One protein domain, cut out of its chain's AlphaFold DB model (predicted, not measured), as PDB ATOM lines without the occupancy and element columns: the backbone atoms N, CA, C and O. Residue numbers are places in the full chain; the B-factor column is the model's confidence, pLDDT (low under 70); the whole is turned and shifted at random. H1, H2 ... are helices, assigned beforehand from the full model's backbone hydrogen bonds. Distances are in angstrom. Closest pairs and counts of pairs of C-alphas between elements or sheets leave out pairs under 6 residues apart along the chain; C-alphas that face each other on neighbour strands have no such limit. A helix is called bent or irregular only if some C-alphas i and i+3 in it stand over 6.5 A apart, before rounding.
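Overview. This is residues 43 to 195 of the 195 residues of the protein "Putative transcriptional regulator" of Streptococcus equi subsp. equi (UniProt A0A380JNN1). H5, H6, H7, H8 and H9 follow one another round a loose, open ring, with H9 returning to the beginning of H5, and H1 and H4 lie over one side of it. H2 packs on H8, while residues 123 to 134 and 136 to 143 stick out. The printed part has 153 residues with nine named helices, H1 to H9 in order, and no named strand: all helix. It is only just compact, close to loose, with a radius of gyration of the C-alphas of 17.4 A and spans of 49 by 42 by 31 A.

Arrangement. H1, residues 43 to 50, is close to but not clearly touching H4, residues 100 to 115; their closest C-alphas, Ala 50 and Leu 103, are 6.9 A apart. H2, residues 65 to 76, touches H8, residues 161 to 172, at a shallow tilt of 32 degrees, only just short of steep, opposite ways; closest C-alphas Ala 67 and Leu 168, 5.4 A. H3, residues 85 to 95, and H7, residues 144 to 158, only just touch, with 3 pairs of C-alphas within 8 A, through 144 to 148 alone of H7; closest Glu 87 and Ile 148, 6.7 A. The hub H9, residues 174 to 192, touches H4 through 111 to 115 alone of H4, closest C-alphas Ile 114 and Leu 183, 6.1 A. H9 touches H5, residues 117 to 136, through 117 to 121 alone of H5, closest C-alphas Val 117 and Ala 186, 5.9 A. H8 and H9 touch only at the corner, closest C-alphas Arg 170 and Asp 177, 4.5 A. H6, residues 138 to 141, touches no helix. Helix packing is mostly crossed, with most touching pairs not at a shallow tilt. Every O i to N i+4 pair is within hydrogen-bond range in H1, H2, H3, H4, H7 and H9, against 14 of 16 in H5 and 6 of 8 in H8; H6 is too short for such a pair.

Along the chain. H1 begins at C-alpha 43, (39.381, 13.961, -23.683). H4 is 22.8 A long, H7 21.0 A and H9 27.7 A, ending at C-alpha 192, (9.566, -8.938, -30.357). H5, 23.6 A, has a kink of 71 degrees near residue 124 and is irregular, C-alphas 123 and 126 being 7.9 A apart; H8 is only just irregular, C-alphas 163 and 166 being 6.6 A apart.

Size, cuts and confidence. The C-alphas farthest apart, Lys 62 and Glu 138, are 50.9 A apart. The printed part has no cut. The link from H1 to H2 is long, with 14 residues. The pLDDT is under 70 at residues 43 to 45.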
ATOM      1  N   TYR A  43      40.757  13.791 -23.219       65.56
ATOM      2  CA  TYR A  43      39.381  13.961 -23.683       65.56
ATOM      3  C   TYR A  43      38.769  12.666 -24.241       65.56
ATOM      4  O   TYR A  43      37.615  12.354 -23.965       65.56
ATOM      5  N   PHE A  44      39.555  11.866 -24.970       63.47
ATOM      6  CA  PHE A  44      39.084  10.597 -25.532       63.47
ATOM      7  C   PHE A  44      38.757   9.555 -24.450       63.47
ATOM      8  O   PHE A  44      37.710   8.913 -24.518       63.47
ATOM      9  N   GLY A  45      39.605   9.425 -23.420       69.38
ATOM     10  CA  GLY A  45      39.354   8.533 -22.281       69.38
ATOM     11  C   GLY A  45      38.118   8.957 -21.489       69.38
ATOM     12  O   GLY A  45      37.245   8.140 -21.204       69.38
ATOM     13  N   GLN A  46      37.976  10.262 -21.239       70.56
ATOM     14  CA  GLN A  46      36.783  10.826 -20.603       70.56
ATOM     15  C   GLN A  46      35.512  10.562 -21.421       70.56
ATOM     16  O   GLN A  46      34.494  10.176 -20.853       70.56
ATOM     17  N   MET A  47      35.562  10.697 -22.751       70.38
ATOM     18  CA  MET A  47      34.440  10.348 -23.629       70.38
ATOM     19  C   MET A  47      34.080   8.859 -23.556       70.38
ATOM     20  O   MET A  47      32.897   8.524 -23.495       70.38
ATOM     21  N   LEU A  48      35.078   7.972 -23.554       75.00
ATOM     22  CA  LEU A  48      34.861   6.527 -23.488       75.00
ATOM     23  C   LEU A  48      34.163   6.131 -22.181       75.00
ATOM     24  O   LEU A  48      33.205   5.357 -22.192       75.00
ATOM     25  N   PHE A  49      34.601   6.700 -21.057       84.81
ATOM     26  CA  PHE A  49      34.028   6.395 -19.747       84.81
ATOM     27  C   PHE A  49      32.768   7.191 -19.425       84.81
ATOM     28  O   PHE A  49      32.033   6.800 -18.518       84.81
ATOM     29  N   ALA A  50      32.462   8.258 -20.169       82.94
ATOM     30  CA  ALA A  50      31.277   9.075 -19.933       82.94
ATOM     31  C   ALA A  50      29.999   8.230 -19.926       82.94
ATOM     32  O   ALA A  50      29.142   8.450 -19.078       82.94
ATOM     33  N   ALA A  51      29.882   7.232 -20.809       84.62
ATOM     34  CA  ALA A  51      28.727   6.330 -20.854       84.62
ATOM     35  C   ALA A  51      28.564   5.477 -19.580       84.62
ATOM     36  O   ALA A  51      27.447   5.106 -19.227       84.62
ATOM     37  N   TYR A  52      29.668   5.193 -18.889       89.88
ATOM     38  CA  TYR A  52      29.708   4.378 -17.675       89.88
ATOM     39  C   TYR A  52      29.654   5.209 -16.393       89.88
ATOM     40  O   TYR A  52      29.342   4.675 -15.335       89.88
ATOM     41  N   GLN A  53      29.909   6.519 -16.474       89.44
ATOM     42  CA  GLN A  53      29.984   7.420 -15.321       89.44
ATOM     43  C   GLN A  53      28.832   7.273 -14.311       89.44
ATOM     44  O   GLN A  53      29.126   7.274 -13.116       89.44
ATOM     45  N   PRO A  54      27.549   7.109 -14.704       91.75
ATOM     46  CA  PRO A  54      26.466   6.918 -13.735       91.75
ATOM     47  C   PRO A  54      26.647   5.704 -12.813       91.75
ATOM     48  O   PRO A  54      26.164   5.733 -11.686       91.75
ATOM     49  N   PHE A  55      27.369   4.681 -13.272       93.75
ATOM     50  CA  PHE A  55      27.503   3.376 -12.620       93.75
ATOM     51  C   PHE A  55      28.845   3.180 -11.899       93.75
ATOM     52  O   PHE A  55      29.062   2.186 -11.212       93.75
ATOM     53  N   LEU A  56      29.776   4.123 -12.058       92.31
ATOM     54  CA  LEU A  56      31.151   4.017 -11.560       92.31
ATOM     55  C   LEU A  56      31.451   5.019 -10.431       92.31
ATOM     56  O   LEU A  56      32.608   5.362 -10.200       92.31
ATOM     57  N   ASN A  57      30.413   5.521  -9.751       89.75
ATOM     58  CA  ASN A  57      30.542   6.522  -8.682       89.75
ATOM     59  C   ASN A  57      30.876   5.919  -7.309       89.75
ATOM     60  O   ASN A  57      31.179   6.662  -6.378       89.75
ATOM     61  N   GLU A  58      30.818   4.598  -7.178       86.88
ATOM     62  CA  GLU A  58      31.153   3.887  -5.945       86.88
ATOM     63  C   GLU A  58      32.653   3.550  -5.901       86.88
ATOM     64  O   GLU A  58      33.293   3.429  -6.957       86.88
ATOM     65  N   PRO A  59      33.258   3.468  -4.701       88.06
ATOM     66  CA  PRO A  59      34.624   2.992  -4.545       88.06
ATOM     67  C   PRO A  59      34.704   1.496  -4.857       88.06
ATOM     68  O   PRO A  59      33.764   0.751  -4.625       88.06
ATOM     69  N   LEU A  60      35.862   1.062  -5.350       87.44
ATOM     70  CA  LEU A  60      36.093  -0.337  -5.709       87.44
ATOM     71  C   LEU A  60      36.211  -1.226  -4.463       87.44
ATOM     72  O   LEU A  60      37.102  -1.001  -3.631       87.44
ATOM     73  N   GLU A  61      35.392  -2.272  -4.382       86.56
ATOM     74  CA  GLU A  61      35.453  -3.270  -3.318       86.56
ATOM     75  C   GLU A  61      36.623  -4.259  -3.503       86.56
ATOM     76  O   GLU A  61      37.343  -4.292  -4.510       86.56
ATOM     77  N   LYS A  62      36.895  -5.058  -2.464       80.25
ATOM     78  CA  LYS A  62      38.087  -5.924  -2.419       80.25
ATOM     79  C   LYS A  62      38.023  -7.062  -3.443       80.25
ATOM     80  O   LYS A  62      39.055  -7.436  -3.997       80.25
ATOM     81  N   ASP A  63      36.848  -7.632  -3.643       86.12
ATOM     82  CA  ASP A  63      36.544  -8.710  -4.588       86.12
ATOM     83  C   ASP A  63      36.406  -8.217  -6.040       86.12
ATOM     84  O   ASP A  63      36.695  -8.967  -6.975       86.12
ATOM     85  N   GLU A  64      36.087  -6.939  -6.237       90.19
ATOM     86  CA  GLU A  64      36.018  -6.285  -7.550       90.19
ATOM     87  C   GLU A  64      37.404  -5.944  -8.130       90.19
ATOM     88  O   GLU A  64      37.584  -5.826  -9.349       90.19
ATOM     89  N   LYS A  65      38.418  -5.825  -7.263       88.62
ATOM     90  CA  LYS A  65      39.762  -5.350  -7.620       88.62
ATOM     91  C   LYS A  65      40.435  -6.133  -8.745       88.62
ATOM     92  O   LYS A  65      40.996  -5.529  -9.655       88.62
ATOM     93  N   GLU A  66      40.354  -7.461  -8.716       94.00
ATOM     94  CA  GLU A  66      40.965  -8.306  -9.749       94.00
ATOM     95  C   GLU A  66      40.335  -8.055 -11.132       94.00
ATOM     96  O   GLU A  66      41.025  -8.047 -12.152       94.00
ATOM     97  N   ALA A  67      39.016  -7.843 -11.184       95.94
ATOM     98  CA  ALA A  67      38.309  -7.577 -12.433       95.94
ATOM     99  C   ALA A  67      38.667  -6.194 -12.990       95.94
ATOM    100  O   ALA A  67      38.925  -6.060 -14.187       95.94
ATOM    101  N   PHE A  68      38.752  -5.190 -12.117       94.44
ATOM    102  CA  PHE A  68      39.193  -3.851 -12.491       94.44
ATOM    103  C   PHE A  68      40.630  -3.844 -13.032       94.44
ATOM    104  O   PHE A  68      40.887  -3.267 -14.084       94.44
ATOM    105  N   GLU A  69      41.566  -4.534 -12.376       94.31
ATOM    106  CA  GLU A  69      42.957  -4.633 -12.843       94.31
ATOM    107  C   GLU A  69      43.056  -5.320 -14.214       94.31
ATOM    108  O   GLU A  69      43.789  -4.858 -15.089       94.31
ATOM    109  N   LYS A  70      42.266  -6.377 -14.449       97.00
ATOM    110  CA  LYS A  70      42.166  -7.012 -15.775       97.00
ATOM    111  C   LYS A  70      41.598  -6.065 -16.829       97.00
ATOM    112  O   LYS A  70      42.042  -6.119 -17.972       97.00
ATOM    113  N   TYR A  71      40.643  -5.213 -16.460       95.62
ATOM    114  CA  TYR A  71      40.058  -4.224 -17.363       95.62
ATOM    115  C   TYR A  71      41.060  -3.127 -17.729       95.62
ATOM    116  O   TYR A  71      41.210  -2.814 -18.905       95.62
ATOM    117  N   VAL A  72      41.813  -2.613 -16.754       93.62
ATOM    118  CA  VAL A  72      42.907  -1.661 -17.004       93.62
ATOM    119  C   VAL A  72      43.957  -2.285 -17.921       93.62
ATOM    120  O   VAL A  72      44.274  -1.710 -18.955       93.62
ATOM    121  N   ASN A  73      44.411  -3.506 -17.620       95.81
ATOM    122  CA  ASN A  73      45.366  -4.207 -18.478       95.81
ATOM    123  C   ASN A  73      44.804  -4.453 -19.890       95.81
ATOM    124  O   ASN A  73      45.542  -4.384 -20.866       95.81
ATOM    125  N   TYR A  74      43.510  -4.746 -20.025       95.31
ATOM    126  CA  TYR A  74      42.867  -4.847 -21.334       95.31
ATOM    127  C   TYR A  74      42.974  -3.530 -22.115       95.31
ATOM    128  O   TYR A  74      43.413  -3.553 -23.263       95.31
ATOM    129  N   LEU A  75      42.634  -2.399 -21.487       91.94
ATOM    130  CA  LEU A  75      42.709  -1.074 -22.108       91.94
ATOM    131  C   LEU A  75      44.144  -0.683 -22.489       91.94
ATOM    132  O   LEU A  75      44.354  -0.177 -23.588       91.94
ATOM    133  N   ASP A  76      45.126  -0.971 -21.631       91.69
ATOM    134  CA  ASP A  76      46.548  -0.686 -21.882       91.69
ATOM    135  C   ASP A  76      47.108  -1.448 -23.092       91.69
ATOM    136  O   ASP A  76      48.057  -1.000 -23.735       91.69
ATOM    137  N   ASN A  77      46.521  -2.603 -23.415       93.56
ATOM    138  CA  ASN A  77      46.938  -3.447 -24.533       93.56
ATOM    139  C   ASN A  77      46.109  -3.221 -25.810       93.56
ATOM    140  O   ASN A  77      46.302  -3.942 -26.793       93.56
ATOM    141  N   LEU A  78      45.191  -2.247 -25.824       91.00
ATOM    142  CA  LEU A  78      44.435  -1.926 -27.031       91.00
ATOM    143  C   LEU A  78      45.345  -1.296 -28.099       91.00
ATOM    144  O   LEU A  78      46.116  -0.380 -27.803       91.00
ATOM    145  N   PRO A  79      45.236  -1.723 -29.370       92.31
ATOM    146  CA  PRO A  79      45.916  -1.037 -30.458       92.31
ATOM    147  C   PRO A  79      45.325   0.364 -30.654       92.31
ATOM    148  O   PRO A  79      44.185   0.644 -30.290       92.31
ATOM    149  N   SER A  80      46.075   1.265 -31.285       87.31
ATOM    150  CA  SER A  80      45.541   2.588 -31.622       87.31
ATOM    151  C   SER A  80      44.479   2.486 -32.719       87.31
ATOM    152  O   SER A  80      44.729   1.898 -33.778       87.31
ATOM    153  N   LEU A  81      43.319   3.110 -32.498       86.75
ATOM    154  CA  LEU A  81      42.277   3.243 -33.515       86.75
ATOM    155  C   LEU A  81      42.802   4.073 -34.696       86.75
ATOM    156  O   LEU A  81      43.186   5.231 -34.539       86.75
ATOM    157  N   GLN A  82      42.810   3.475 -35.885       89.19
ATOM    158  CA  GLN A  82      43.324   4.115 -37.095       89.19
ATOM    159  C   GLN A  82      42.236   4.957 -37.769       89.19
ATOM    160  O   GLN A  82      41.350   4.425 -38.442       89.19
ATOM    161  N   LEU A  83      42.327   6.278 -37.607       89.25
ATOM    162  CA  LEU A  83      41.470   7.259 -38.275       89.25
ATOM    163  C   LEU A  83      42.299   8.144 -39.211       89.25
ATOM    164  O   LEU A  83      43.408   8.549 -38.859       89.25
ATOM    165  N   SER A  84      41.759   8.458 -40.388       94.06
ATOM    166  CA  SER A  84      42.342   9.438 -41.309       94.06
ATOM    167  C   SER A  84      42.296  10.845 -40.708       94.06
ATOM    168  O   SER A  84      41.578  11.098 -39.739       94.06
ATOM    169  N   LYS A  85      43.046  11.790 -41.288       93.12
ATOM    170  CA  LYS A  85      43.024  13.178 -40.812       93.12
ATOM    171  C   LYS A  85      41.625  13.797 -40.930       93.12
ATOM    172  O   LYS A  85      41.155  14.391 -39.969       93.12
ATOM    173  N   ASP A  86      40.937  13.549 -42.042       94.00
ATOM    174  CA  ASP A  86      39.567  14.026 -42.259       94.00
ATOM    175  C   ASP A  86      38.585  13.457 -41.221       94.00
ATOM    176  O   ASP A  86      37.717  14.174 -40.726       94.00
ATOM    177  N   GLU A  87      38.730  12.181 -40.853       92.50
ATOM    178  CA  GLU A  87      37.906  11.544 -39.818       92.50
ATOM    179  C   GLU A  87      38.178  12.136 -38.432       92.50
ATOM    180  O   GLU A  87      37.237  12.401 -37.685       92.50
ATOM    181  N   GLN A  88      39.449  12.369 -38.095       89.25
ATOM    182  CA  GLN A  88      39.839  13.007 -36.836       89.25
ATOM    183  C   GLN A  88      39.269  14.428 -36.737       89.25
ATOM    184  O   GLN A  88      38.615  14.750 -35.747       89.25
ATOM    185  N   ASP A  89      39.451  15.241 -37.780       90.56
ATOM    186  CA  ASP A  89      38.978  16.629 -37.822       90.56
ATOM    187  C   ASP A  89      37.445  16.698 -37.762       90.56
ATOM    188  O   ASP A  89      36.864  17.574 -37.114       90.56
ATOM    189  N   TYR A  90      36.763  15.742 -38.401       90.19
ATOM    190  CA  TYR A  90      35.314  15.626 -38.319       90.19
ATOM    191  C   TYR A  90      34.842  15.300 -36.899       90.19
ATOM    192  O   TYR A  90      33.927  15.969 -36.412       90.19
ATOM    193  N   ILE A  91      35.463  14.319 -36.227       84.75
ATOM    194  CA  ILE A  91      35.141  13.967 -34.835       84.75
ATOM    195  C   ILE A  91      35.383  15.158 -33.913       84.75
ATOM    196  O   ILE A  91      34.505  15.481 -33.121       84.75
ATOM    197  N   GLU A  92      36.524  15.831 -34.036       83.31
ATOM    198  CA  GLU A  92      36.866  16.986 -33.203       83.31
ATOM    199  C   GLU A  92      35.838  18.117 -33.365       83.31
ATOM    200  O   GLU A  92      35.356  18.696 -32.387       83.31
ATOM    201  N   LYS A  93      35.413  18.379 -34.606       86.50
ATOM    202  CA  LYS A  93      34.383  19.377 -34.892       86.50
ATOM    203  C   LYS A  93      33.052  19.031 -34.234       86.50
ATOM    204  O   LYS A  93      32.445  19.905 -33.618       86.50
ATOM    205  N   ILE A  94      32.575  17.793 -34.353       82.44
ATOM    206  CA  ILE A  94      31.285  17.411 -33.759       82.44
ATOM    207  C   ILE A  94      31.381  17.291 -32.235       82.44
ATOM    208  O   ILE A  94      30.456  17.704 -31.543       82.44
ATOM    209  N   SER A  95      32.499  16.800 -31.696       76.38
ATOM    210  CA  SER A  95      32.688  16.606 -30.257       76.38
ATOM    211  C   SER A  95      32.770  17.940 -29.520       76.38
ATOM    212  O   SER A  95      32.292  18.041 -28.395       76.38
ATOM    213  N   SER A  96      33.261  18.996 -30.184       75.69
ATOM    214  CA  SER A  96      33.305  20.358 -29.632       75.69
ATOM    215  C   SER A  96      31.936  20.907 -29.197       75.69
ATOM    216  O   SER A  96      31.867  21.802 -28.358       75.69
ATOM    217  N   THR A  97      30.842  20.359 -29.737       72.25
ATOM    218  CA  THR A  97      29.468  20.758 -29.394       72.25
ATOM    219  C   THR A  97      28.882  20.030 -28.180       72.25
ATOM    220  O   THR A  97      27.812  20.413 -27.712       72.25
ATOM    221  N   PHE A  98      29.563  19.005 -27.653       71.56
ATOM    222  CA  PHE A  98      29.100  18.229 -26.505       71.56
ATOM    223  C   PHE A  98      29.862  18.633 -25.246       71.56
ATOM    224  O   PHE A  98      31.056  18.370 -25.107       71.56
ATOM    225  N   ASP A  99      29.150  19.229 -24.294       80.25
ATOM    226  CA  ASP A  99      29.673  19.466 -22.955       80.25
ATOM    227  C   ASP A  99      29.338  18.308 -21.996       80.25
ATOM    228  O   ASP A  99      28.518  17.421 -22.266       80.25
ATOM    229  N   MET A 100      29.971  18.317 -20.822       76.75
ATOM    230  CA  MET A 100      29.742  17.289 -19.802       76.75
ATOM    231  C   MET A 100      28.300  17.279 -19.274       76.75
ATOM    232  O   MET A 100      27.831  16.245 -18.797       76.75
ATOM    233  N   GLN A 101      27.579  18.404 -19.340       82.88
ATOM    234  CA  GLN A 101      26.180  18.471 -18.909       82.88
ATOM    235  C   GLN A 101      25.268  17.724 -19.884       82.88
ATOM    236  O   GLN A 101      24.412  16.944 -19.459       82.88
ATOM    237  N   THR A 102      25.506  17.897 -21.181       84.88
ATOM    238  CA  THR A 102      24.814  17.193 -22.258       84.88
ATOM    239  C   THR A 102      25.034  15.692 -22.137       84.88
ATOM    240  O   THR A 102      24.066  14.935 -22.161       84.88
ATOM    241  N   LEU A 103      26.274  15.247 -21.904       82.31
ATOM    242  CA  LEU A 103      26.576  13.824 -21.708       82.31
ATOM    243  C   LEU A 103      25.847  13.239 -20.491       82.31
ATOM    244  O   LEU A 103      25.225  12.179 -20.592       82.31
ATOM    245  N   LYS A 104      25.836  13.954 -19.357       84.44
ATOM    246  CA  LYS A 104      25.084  13.538 -18.160       84.44
ATOM    247  C   LYS A 104      23.586  13.420 -18.433       84.44
ATOM    248  O   LYS A 104      22.966  12.448 -18.003       84.44
ATOM    249  N   LYS A 105      23.009  14.380 -19.162       90.00
ATOM    250  CA  LYS A 105      21.596  14.340 -19.551       90.00
ATOM    251  C   LYS A 105      21.305  13.135 -20.447       90.00
ATOM    252  O   LYS A 105      20.377  12.391 -20.156       90.00
ATOM    253  N   VAL A 106      22.125  12.904 -21.474       89.12
ATOM    254  CA  VAL A 106      21.984  11.755 -22.386       89.12
ATOM    255  C   VAL A 106      22.022  10.435 -21.619       89.12
ATOM    256  O   VAL A 106      21.192   9.564 -21.865       89.12
ATOM    257  N   ASN A 107      22.943  10.280 -20.670       90.50
ATOM    258  CA  ASN A 107      23.014   9.070 -19.853       90.50
ATOM    259  C   ASN A 107      21.774   8.880 -18.976       90.50
ATOM    260  O   ASN A 107      21.237   7.777 -18.912       90.50
ATOM    261  N   LYS A 108      21.288   9.949 -18.337       92.38
ATOM    262  CA  LYS A 108      20.063   9.897 -17.531       92.38
ATOM    263  C   LYS A 108      18.848   9.511 -18.377       92.38
ATOM    264  O   LYS A 108      18.082   8.642 -17.975       92.38
ATOM    265  N   ASP A 109      18.699  10.122 -19.549       93.25
ATOM    266  CA  ASP A 109      17.590   9.839 -20.462       93.25
ATOM    267  C   ASP A 109      17.645   8.382 -20.957       93.25
ATOM    268  O   ASP A 109      16.615   7.711 -20.993       93.25
ATOM    269  N   LYS A 110      18.845   7.852 -21.249       92.69
ATOM    270  CA  LYS A 110      19.047   6.432 -21.586       92.69
ATOM    271  C   LYS A 110      18.632   5.501 -20.451       92.69
ATOM    272  O   LYS A 110      17.947   4.519 -20.707       92.69
ATOM    273  N   ILE A 111      19.045   5.786 -19.217       94.62
ATOM    274  CA  ILE A 111      18.674   4.967 -18.056       94.62
ATOM    275  C   ILE A 111      17.152   4.973 -17.884       94.62
ATOM    276  O   ILE A 111      16.545   3.910 -17.836       94.62
ATOM    277  N   ASN A 112      16.523   6.152 -17.907       94.88
ATOM    278  CA  ASN A 112      15.068   6.285 -17.783       94.88
ATOM    279  C   ASN A 112      14.300   5.522 -18.874       94.88
ATOM    280  O   ASN A 112      13.265   4.923 -18.580       94.88
ATOM    281  N   ALA A 113      14.804   5.542 -20.113       94.81
ATOM    282  CA  ALA A 113      14.221   4.795 -21.223       94.81
ATOM    283  C   ALA A 113      14.277   3.280 -20.984       94.81
ATOM    284  O   ALA A 113      13.305   2.587 -21.259       94.81
ATOM    285  N   ILE A 114      15.381   2.766 -20.433       95.50
ATOM    286  CA  ILE A 114      15.521   1.338 -20.114       95.50
ATOM    287  C   ILE A 114      14.642   0.927 -18.926       95.50
ATOM    288  O   ILE A 114      14.047  -0.146 -18.966       95.50
ATOM    289  N   GLU A 115      14.499   1.780 -17.908       93.44
ATOM    290  CA  GLU A 115      13.597   1.517 -16.774       93.44
ATOM    291  C   GLU A 115      12.119   1.424 -17.194       93.44
ATOM    292  O   GLU A 115      11.355   0.698 -16.565       93.44
ATOM    293  N   ASN A 116      11.713   2.122 -18.263       94.31
ATOM    294  CA  ASN A 116      10.322   2.188 -18.736       94.31
ATOM    295  C   ASN A 116      10.200   1.796 -20.218       94.31
ATOM    296  O   ASN A 116       9.493   2.447 -20.989       94.31
ATOM    297  N   VAL A 117      10.916   0.745 -20.633       94.44
ATOM    298  CA  VAL A 117      11.132   0.419 -22.054       94.44
ATOM    299  C   VAL A 117       9.847   0.288 -22.872       94.44
ATOM    300  O   VAL A 117       9.780   0.833 -23.970       94.44
ATOM    301  N   GLU A 118       8.813  -0.390 -22.371       93.12
ATOM    302  CA  GLU A 118       7.582  -0.596 -23.145       93.12
ATOM    303  C   GLU A 118       6.839   0.712 -23.434       93.12
ATOM    304  O   GLU A 118       6.346   0.916 -24.545       93.12
ATOM    305  N   GLU A 119       6.735   1.588 -22.435       94.81
ATOM    306  CA  GLU A 119       6.107   2.902 -22.575       94.81
ATOM    307  C   GLU A 119       6.956   3.787 -23.486       94.81
ATOM    308  O   GLU A 119       6.451   4.317 -24.477       94.81
ATOM    309  N   TRP A 120       8.267   3.830 -23.242       95.69
ATOM    310  CA  TRP A 120       9.196   4.614 -24.044       95.69
ATOM    311  C   TRP A 120       9.167   4.205 -25.523       95.69
ATOM    312  O   TRP A 120       9.093   5.071 -26.395       95.69
ATOM    313  N   LEU A 121       9.162   2.903 -25.835       93.56
ATOM    314  CA  LEU A 121       9.068   2.407 -27.212       93.56
ATOM    315  C   LEU A 121       7.745   2.800 -27.881       93.56
ATOM    316  O   LEU A 121       7.751   3.196 -29.046       93.56
ATOM    317  N   LYS A 122       6.615   2.730 -27.161       92.62
ATOM    318  CA  LYS A 122       5.299   3.136 -27.686       92.62
ATOM    319  C   LYS A 122       5.262   4.628 -28.003       92.62
ATOM    320  O   LYS A 122       4.837   5.007 -29.094       92.62
ATOM    321  N   GLU A 123       5.734   5.460 -27.082       95.44
ATOM    322  CA  GLU A 123       5.747   6.918 -27.236       95.44
ATOM    323  C   GLU A 123       6.716   7.388 -28.329       95.44
ATOM    324  O   GLU A 123       6.430   8.346 -29.050       95.44
ATOM    325  N   ASN A 124       7.845   6.693 -28.497       95.19
ATOM    326  CA  ASN A 124       8.911   7.094 -29.417       95.19
ATOM    327  C   ASN A 124       8.899   6.331 -30.751       95.19
ATOM    328  O   ASN A 124       9.785   6.546 -31.577       95.19
ATOM    329  N   ASN A 125       7.891   5.494 -31.020       91.75
ATOM    330  CA  ASN A 125       7.837   4.625 -32.203       91.75
ATOM    331  C   ASN A 125       8.058   5.369 -33.540       91.75
ATOM    332  O   ASN A 125       8.824   4.925 -34.399       91.75
ATOM    333  N   ASN A 126       7.430   6.538 -33.715       93.94
ATOM    334  CA  ASN A 126       7.603   7.348 -34.928       93.94
ATOM    335  C   ASN A 126       9.043   7.873 -35.062       93.94
ATOM    336  O   ASN A 126       9.634   7.806 -36.136       93.94
ATOM    337  N   VAL A 127       9.630   8.348 -33.959       94.56
ATOM    338  CA  VAL A 127      11.011   8.857 -33.932       94.56
ATOM    339  C   VAL A 127      12.002   7.734 -34.234       94.56
ATOM    340  O   VAL A 127      12.916   7.925 -35.033       94.56
ATOM    341  N   ILE A 128      11.790   6.546 -33.658       93.00
ATOM    342  CA  ILE A 128      12.586   5.347 -33.943       93.00
ATOM    343  C   ILE A 128      12.503   5.014 -35.435       93.00
ATOM    344  O   ILE A 128      13.535   4.889 -36.088       93.00
ATOM    345  N   SER A 129      11.295   4.957 -36.000       93.12
ATOM    346  CA  SER A 129      11.090   4.642 -37.420       93.12
ATOM    347  C   SER A 129      11.797   5.637 -38.351       93.12
ATOM    348  O   SER A 129      12.465   5.231 -39.302       93.12
ATOM    349  N   GLN A 130      11.706   6.938 -38.066       96.00
ATOM    350  CA  GLN A 130      12.405   7.978 -38.829       96.00
ATOM    351  C   GLN A 130      13.924   7.845 -38.715       96.00
ATOM    352  O   GLN A 130      14.636   7.953 -39.716       96.00
ATOM    353  N   TYR A 131      14.427   7.575 -37.510       94.69
ATOM    354  CA  TYR A 131      15.849   7.349 -37.287       94.69
ATOM    355  C   TYR A 131      16.347   6.133 -38.073       94.69
ATOM    356  O   TYR A 131      17.385   6.207 -38.724       94.69
ATOM    357  N   GLU A 132      15.596   5.034 -38.093       93.50
ATOM    358  CA  GLU A 132      15.954   3.843 -38.865       93.50
ATOM    359  C   GLU A 132      15.938   4.089 -40.373       93.50
ATOM    360  O   GLU A 132      16.852   3.650 -41.072       93.50
ATOM    361  N   GLN A 133      14.957   4.831 -40.887       96.50
ATOM    362  CA  GLN A 133      14.940   5.245 -42.293       96.50
ATOM    363  C   GLN A 133      16.162   6.096 -42.637       96.50
ATOM    364  O   GLN A 133      16.838   5.823 -43.628       96.50
ATOM    365  N   TYR A 134      16.502   7.071 -41.790       96.44
ATOM    366  CA  TYR A 134      17.705   7.879 -41.965       96.44
ATOM    367  C   TYR A 134      18.966   7.012 -41.959       96.44
ATOM    368  O   TYR A 134      19.790   7.122 -42.865       96.44
ATOM    369  N   LYS A 135      19.099   6.085 -41.003       95.44
ATOM    370  CA  LYS A 135      20.250   5.175 -40.917       95.44
ATOM    371  C   LYS A 135      20.355   4.225 -42.109       95.44
ATOM    372  O   LYS A 135      21.452   3.749 -42.381       95.44
ATOM    373  N   ASN A 136      19.268   3.961 -42.826       95.69
ATOM    374  CA  ASN A 136      19.269   3.167 -44.057       95.69
ATOM    375  C   ASN A 136      19.346   4.017 -45.340       95.69
ATOM    376  O   ASN A 136      19.441   3.455 -46.428       95.69
ATOM    377  N   SER A 137      19.320   5.348 -45.238       97.56
ATOM    378  CA  SER A 137      19.408   6.245 -46.394       97.56
ATOM    379  C   SER A 137      20.799   6.246 -47.034       97.56
ATOM    380  O   SER A 137      21.814   6.077 -46.352       97.56
ATOM    381  N   GLU A 138      20.860   6.513 -48.342       97.25
ATOM    382  CA  GLU A 138      22.131   6.694 -49.061       97.25
ATOM    383  C   GLU A 138      22.960   7.848 -48.489       97.25
ATOM    384  O   GLU A 138      24.186   7.756 -48.440       97.25
ATOM    385  N   GLU A 139      22.301   8.913 -48.020       96.31
ATOM    386  CA  GLU A 139      22.957  10.057 -47.383       96.31
ATOM    387  C   GLU A 139      23.779   9.602 -46.176       96.31
ATOM    388  O   GLU A 139      24.970   9.899 -46.073       96.31
ATOM    389  N   TYR A 140      23.162   8.834 -45.276       96.25
ATOM    390  CA  TYR A 140      23.853   8.346 -44.096       96.25
ATOM    391  C   TYR A 140      24.894   7.276 -44.443       96.25
ATOM    392  O   TYR A 140      26.015   7.337 -43.939       96.25
ATOM    393  N   GLN A 141      24.560   6.313 -45.308       97.00
ATOM    394  CA  GLN A 141      25.463   5.209 -45.655       97.00
ATOM    395  C   GLN A 141      26.760   5.691 -46.325       97.00
ATOM    396  O   GLN A 141      27.819   5.124 -46.072       97.00
ATOM    397  N   ASN A 142      26.697   6.778 -47.098       96.12
ATOM    398  CA  ASN A 142      27.866   7.389 -47.732       96.12
ATOM    399  C   ASN A 142      28.530   8.486 -46.877       96.12
ATOM    400  O   ASN A 142      29.497   9.112 -47.315       96.12
ATOM    401  N   SER A 143      28.032   8.741 -45.663       95.25
ATOM    402  CA  SER A 143      28.558   9.791 -44.787       95.25
ATOM    403  C   SER A 143      29.881   9.406 -44.119       95.25
ATOM    404  O   SER A 143      30.141   8.242 -43.803       95.25
ATOM    405  N   LEU A 144      30.687  10.418 -43.786       94.25
ATOM    406  CA  LEU A 144      31.907  10.244 -42.989       94.25
ATOM    407  C   LEU A 144      31.604   9.676 -41.590       94.25
ATOM    408  O   LEU A 144      32.360   8.863 -41.064       94.25
ATOM    409  N   MET A 145      30.448  10.030 -41.018       92.19
ATOM    410  CA  MET A 145      29.980   9.482 -39.744       92.19
ATOM    411  C   MET A 145      29.790   7.961 -39.808       92.19
ATOM    412  O   MET A 145      30.143   7.262 -38.860       92.19
ATOM    413  N   LYS A 146      29.250   7.425 -40.910       95.06
ATOM    414  CA  LYS A 146      29.112   5.972 -41.080       95.06
ATOM    415  C   LYS A 146      30.470   5.285 -41.163       95.06
ATOM    416  O   LYS A 146      30.669   4.280 -40.488       95.06
ATOM    417  N   GLN A 147      31.414   5.859 -41.910       94.81
ATOM    418  CA  GLN A 147      32.778   5.326 -42.018       94.81
ATOM    419  C   GLN A 147      33.468   5.256 -40.647       94.81
ATOM    420  O   GLN A 147      34.008   4.214 -40.274       94.81
ATOM    421  N   ILE A 148      33.371   6.330 -39.857       92.81
ATOM    422  CA  ILE A 148      33.895   6.381 -38.485       92.81
ATOM    423  C   ILE A 148      33.200   5.346 -37.594       92.81
ATOM    424  O   ILE A 148      33.872   4.608 -36.869       92.81
ATOM    425  N   GLN A 149      31.866   5.269 -37.651       92.19
ATOM    426  CA  GLN A 149      31.098   4.312 -36.856       92.19
ATOM    427  C   GLN A 149      31.521   2.869 -37.166       92.19
ATOM    428  O   GLN A 149      31.713   2.089 -36.236       92.19
ATOM    429  N   ASP A 150      31.690   2.512 -38.439       95.25
ATOM    430  CA  ASP A 150      32.086   1.160 -38.840       95.25
ATOM    431  C   ASP A 150      33.490   0.810 -38.361       95.25
ATOM    432  O   ASP A 150      33.704  -0.277 -37.823       95.25
ATOM    433  N   LYS A 151      34.441   1.743 -38.483       94.94
ATOM    434  CA  LYS A 151      35.796   1.560 -37.948       94.94
ATOM    435  C   LYS A 151      35.776   1.331 -36.444       94.94
ATOM    436  O   LYS A 151      36.432   0.408 -35.970       94.94
ATOM    437  N   LEU A 152      35.001   2.122 -35.702       92.00
ATOM    438  CA  LEU A 152      34.866   1.956 -34.258       92.00
ATOM    439  C   LEU A 152      34.213   0.613 -33.899       92.00
ATOM    440  O   LEU A 152      34.693  -0.082 -33.010       92.00
ATOM    441  N   GLN A 153      33.148   0.215 -34.599       93.25
ATOM    442  CA  GLN A 153      32.479  -1.064 -34.354       93.25
ATOM    443  C   GLN A 153      33.388  -2.258 -34.642       93.25
ATOM    444  O   GLN A 153      33.436  -3.190 -33.840       93.25
ATOM    445  N   ASN A 154      34.110  -2.232 -35.762       96.00
ATOM    446  CA  ASN A 154      35.062  -3.282 -36.108       96.00
ATOM    447  C   ASN A 154      36.206  -3.318 -35.098       96.00
ATOM    448  O   ASN A 154      36.498  -4.379 -34.570       96.00
ATOM    449  N   PHE A 155      36.748  -2.161 -34.711       94.62
ATOM    450  CA  PHE A 155      37.760  -2.073 -33.663       94.62
ATOM    451  C   PHE A 155      37.299  -2.718 -32.349       94.62
ATOM    452  O   PHE A 155      38.042  -3.498 -31.760       94.62
ATOM    453  N   MET A 156      36.073  -2.445 -31.893       92.62
ATOM    454  CA  MET A 156      35.538  -3.056 -30.670       92.62
ATOM    455  C   MET A 156      35.407  -4.581 -30.802       92.62
ATOM    456  O   MET A 156      35.764  -5.309 -29.878       92.62
ATOM    457  N   LYS A 157      34.931  -5.080 -31.950       95.62
ATOM    458  CA  LYS A 157      34.797  -6.524 -32.213       95.62
ATOM    459  C   LYS A 157      36.154  -7.222 -32.313       95.62
ATOM    460  O   LYS A 157      36.381  -8.214 -31.627       95.62
ATOM    461  N   ASP A 158      37.064  -6.681 -33.116       96.62
ATOM    462  CA  ASP A 158      38.395  -7.243 -33.361       96.62
ATOM    463  C   ASP A 158      39.218  -7.311 -32.067       96.62
ATOM    464  O   ASP A 158      39.989  -8.249 -31.855       96.62
ATOM    465  N   ASN A 159      38.989  -6.359 -31.158       95.62
ATOM    466  CA  ASN A 159      39.616  -6.311 -29.841       95.62
ATOM    467  C   ASN A 159      38.750  -6.916 -28.727       95.62
ATOM    468  O   ASN A 159      38.987  -6.634 -27.554       95.62
ATOM    469  N   LYS A 160      37.765  -7.758 -29.060       96.75
ATOM    470  CA  LYS A 160      36.982  -8.561 -28.102       96.75
ATOM    471  C   LYS A 160      36.336  -7.748 -26.974       96.75
ATOM    472  O   LYS A 160      36.292  -8.175 -25.818       96.75
ATOM    473  N   TYR A 161      35.881  -6.537 -27.284       95.19
ATOM    474  CA  TYR A 161      35.311  -5.621 -26.299       95.19
ATOM    475  C   TYR A 161      34.087  -6.219 -25.599       95.19
ATOM    476  O   TYR A 161      33.950  -6.142 -24.379       95.19
ATOM    477  N   TYR A 162      33.206  -6.867 -26.357       94.38
ATOM    478  CA  TYR A 162      31.974  -7.441 -25.818       94.38
ATOM    479  C   TYR A 162      32.232  -8.710 -24.994       94.38
ATOM    480  O   TYR A 162      31.476  -9.007 -24.075       94.38
ATOM    481  N   GLU A 163      33.310  -9.434 -25.289       97.19
ATOM    482  CA  GLU A 163      33.684 -10.695 -24.649       97.19
ATOM    483  C   GLU A 163      34.613 -10.508 -23.442       97.19
ATOM    484  O   GLU A 163      34.666 -11.378 -22.575       97.19
ATOM    485  N   ILE A 164      35.359  -9.400 -23.385       97.00
ATOM    486  CA  ILE A 164      36.331  -9.116 -22.319       97.00
ATOM    487  C   ILE A 164      35.910  -7.890 -21.513       97.00
ATOM    488  O   ILE A 164      35.703  -7.994 -20.306       97.00
ATOM    489  N   ALA A 165      35.773  -6.731 -22.159       94.94
ATOM    490  CA  ALA A 165      35.567  -5.462 -21.467       94.94
ATOM    491  C   ALA A 165      34.220  -5.426 -20.736       94.94
ATOM    492  O   ALA A 165      34.184  -5.176 -19.534       94.94
ATOM    493  N   ILE A 166      33.122  -5.740 -21.433       95.62
ATOM    494  CA  ILE A 166      31.773  -5.700 -20.848       95.62
ATOM    495  C   ILE A 166      31.634  -6.648 -19.641       95.62
ATOM    496  O   ILE A 166      31.197  -6.172 -18.592       95.62
ATOM    497  N   PRO A 167      32.034  -7.938 -19.703       97.25
ATOM    498  CA  PRO A 167      31.982  -8.820 -18.536       97.25
ATOM    499  C   PRO A 167      32.815  -8.331 -17.351       97.25
ATOM    500  O   PRO A 167      32.406  -8.514 -16.207       97.25
ATOM    501  N   LEU A 168      33.969  -7.702 -17.601       97.38
ATOM    502  CA  LEU A 168      34.782  -7.133 -16.527       97.38
ATOM    503  C   LEU A 168      34.082  -5.940 -15.876       97.38
ATOM    504  O   LEU A 168      33.990  -5.925 -14.654       97.38
ATOM    505  N   ILE A 169      33.534  -5.005 -16.663       95.56
ATOM    506  CA  ILE A 169      32.793  -3.843 -16.136       95.56
ATOM    507  C   ILE A 169      31.612  -4.301 -15.284       95.56
ATOM    508  O   ILE A 169      31.456  -3.837 -14.161       95.56
ATOM    509  N   ARG A 170      30.826  -5.261 -15.779       95.88
ATOM    510  CA  ARG A 170      29.720  -5.867 -15.023       95.88
ATOM    511  C   ARG A 170      30.180  -6.498 -13.707       95.88
ATOM    512  O   ARG A 170      29.462  -6.462 -12.723       95.88
ATOM    513  N   LYS A 171      31.395  -7.053 -13.664       96.06
ATOM    514  CA  LYS A 171      31.935  -7.694 -12.461       96.06
ATOM    515  C   LYS A 171      32.428  -6.709 -11.398       96.06
ATOM    516  O   LYS A 171      32.385  -7.062 -10.229       96.06
ATOM    517  N   PHE A 172      32.933  -5.532 -11.779       95.06
ATOM    518  CA  PHE A 172      33.414  -4.525 -10.818       95.06
ATOM    519  C   PHE A 172      32.440  -3.360 -10.589       95.06
ATOM    520  O   PHE A 172      32.790  -2.403  -9.909       95.06
ATOM    521  N   SER A 173      31.257  -3.385 -11.206       95.12
ATOM    522  CA  SER A 173      30.225  -2.365 -11.036       95.12
ATOM    523  C   SER A 173      28.855  -3.029 -10.978       95.12
ATOM    524  O   SER A 173      28.227  -3.301 -12.005       95.12
ATOM    525  N   THR A 174      28.380  -3.253  -9.754       92.88
ATOM    526  CA  THR A 174      27.062  -3.850  -9.495       92.88
ATOM    527  C   THR A 174      25.938  -3.045 -10.152       92.88
ATOM    528  O   THR A 174      25.090  -3.604 -10.845       92.88
ATOM    529  N   SER A 175      25.967  -1.714 -10.034       94.38
ATOM    530  CA  SER A 175      24.950  -0.854 -10.659       94.38
ATOM    531  C   SER A 175      24.967  -0.910 -12.195       94.38
ATOM    532  O   SER A 175      23.913  -0.788 -12.825       94.38
ATOM    533  N   TYR A 176      26.132  -1.132 -12.821       95.69
ATOM    534  CA  TYR A 176      26.200  -1.358 -14.264       95.69
ATOM    535  C   TYR A 176      25.652  -2.733 -14.648       95.69
ATOM    536  O   TYR A 176      24.969  -2.837 -15.663       95.69
ATOM    537  N   ASP A 177      25.930  -3.773 -13.859       96.25
ATOM    538  CA  ASP A 177      25.402  -5.119 -14.095       96.25
ATOM    539  C   ASP A 177      23.871  -5.134 -14.070       96.25
ATOM    540  O   ASP A 177      23.235  -5.594 -15.021       96.25
ATOM    541  N   GLU A 178      23.272  -4.519 -13.049       95.81
ATOM    542  CA  GLU A 178      21.819  -4.367 -12.932       95.81
ATOM    543  C   GLU A 178      21.218  -3.619 -14.129       95.81
ATOM    544  O   GLU A 178      20.198  -4.034 -14.690       95.81
ATOM    545  N   TYR A 179      21.857  -2.524 -14.553       96.00
ATOM    546  CA  TYR A 179      21.449  -1.782 -15.745       96.00
ATOM    547  C   TYR A 179      21.572  -2.629 -17.018       96.00
ATOM    548  O   TYR A 179      20.673  -2.614 -17.863       96.00
ATOM    549  N   TYR A 180      22.659  -3.387 -17.160       96.12
ATOM    550  CA  TYR A 180      22.917  -4.218 -18.331       96.12
ATOM    551  C   TYR A 180      21.892  -5.352 -18.461       96.12
ATOM    552  O   TYR A 180      21.403  -5.615 -19.557       96.12
ATOM    553  N   GLU A 181      21.490  -5.976 -17.353       97.06
ATOM    554  CA  GLU A 181      20.417  -6.979 -17.339       97.06
ATOM    555  C   GLU A 181      19.071  -6.396 -17.800       97.06
ATOM    556  O   GLU A 181      18.339  -7.022 -18.575       97.06
ATOM    557  N   LYS A 182      18.743  -5.163 -17.391       96.69
ATOM    558  CA  LYS A 182      17.550  -4.460 -17.898       96.69
ATOM    559  C   LYS A 182      17.679  -4.127 -19.384       96.69
ATOM    560  O   LYS A 182      16.707  -4.266 -20.123       96.69
ATOM    561  N   LEU A 183      18.872  -3.740 -19.835       95.81
ATOM    562  CA  LEU A 183      19.156  -3.464 -21.243       95.81
ATOM    563  C   LEU A 183      18.969  -4.710 -22.128       95.81
ATOM    564  O   LEU A 183      18.425  -4.593 -23.226       95.81
ATOM    565  N   LEU A 184      19.363  -5.898 -21.658       96.00
ATOM    566  CA  LEU A 184      19.133  -7.159 -22.375       96.00
ATOM    567  C   LEU A 184      17.637  -7.447 -22.548       96.00
ATOM    568  O   LEU A 184      17.191  -7.701 -23.666       96.00
ATOM    569  N   LYS A 185      16.849  -7.315 -21.474       96.00
ATOM    570  CA  LYS A 185      15.383  -7.467 -21.525       96.00
ATOM    571  C   LYS A 185      14.732  -6.441 -22.451       96.00
ATOM    572  O   LYS A 185      13.858  -6.778 -23.242       96.00
ATOM    573  N   ALA A 186      15.187  -5.190 -22.391       95.56
ATOM    574  CA  ALA A 186      14.724  -4.131 -23.280       95.56
ATOM    575  C   ALA A 186      14.978  -4.469 -24.759       95.56
ATOM    576  O   ALA A 186      14.121  -4.225 -25.608       95.56
ATOM    577  N   ASN A 187      16.130  -5.071 -25.071       95.06
ATOM    578  CA  ASN A 187      16.446  -5.528 -26.421       95.06
ATOM    579  C   ASN A 187      15.536  -6.681 -26.880       95.06
ATOM    580  O   ASN A 187      15.096  -6.675 -28.027       95.06
ATOM    581  N   GLU A 188      15.219  -7.641 -26.009       96.06
ATOM    582  CA  GLU A 188      14.258  -8.713 -26.318       96.06
ATOM    583  C   GLU A 188      12.872  -8.146 -26.660       96.06
ATOM    584  O   GLU A 188      12.333  -8.451 -27.723       96.06
ATOM    585  N   ILE A 189      12.353  -7.237 -25.824       94.38
ATOM    586  CA  ILE A 189      11.072  -6.547 -26.050       94.38
ATOM    587  C   ILE A 189      11.082  -5.805 -27.391       94.38
ATOM    588  O   ILE A 189      10.142  -5.917 -28.177       94.38
ATOM    589  N   TYR A 190      12.157  -5.068 -27.678       91.81
ATOM    590  CA  TYR A 190      12.299  -4.336 -28.934       91.81
ATOM    591  C   TYR A 190      12.259  -5.256 -30.160       91.81
ATOM    592  O   TYR A 190      11.596  -4.944 -31.150       91.81
ATOM    593  N   LEU A 191      12.957  -6.393 -30.104       92.06
ATOM    594  CA  LEU A 191      12.977  -7.369 -31.193       92.06
ATOM    595  C   LEU A 191      11.621  -8.053 -31.377       92.06
ATOM    596  O   LEU A 191      11.221  -8.289 -32.514       92.06
ATOM    597  N   ASP A 192      10.902  -8.343 -30.293       91.94
ATOM    598  CA  ASP A 192       9.566  -8.938 -30.357       91.94
ATOM    599  C   ASP A 192       8.517  -7.971 -30.915       91.94
ATOM    600  O   ASP A 192       7.661  -8.393 -31.684       91.94
ATOM    601  N   MET A 193       8.626  -6.668 -30.632       84.12
ATOM    602  CA  MET A 193       7.765  -5.642 -31.244       84.12
ATOM    603  C   MET A 193       7.958  -5.498 -32.760       84.12
ATOM    604  O   MET A 193       7.113  -4.905 -33.431       84.12
ATOM    605  N   LYS A 194       9.081  -5.988 -33.295       76.81
ATOM    606  CA  LYS A 194       9.421  -5.922 -34.721       76.81
ATOM    607  C   LYS A 194       9.065  -7.172 -35.519       76.81
ATOM    608  O   LYS A 194       9.203  -7.138 -36.743       76.81
ATOM    609  N   LYS A 195       8.693  -8.259 -34.846       73.88
ATOM    610  CA  LYS A 195       8.213  -9.489 -35.486       73.88
ATOM    611  C   LYS A 195       6.770  -9.314 -35.948       73.88
ATOM    612  O   LYS A 195       6.469  -9.842 -37.039       73.88
TER     613      LYS A 195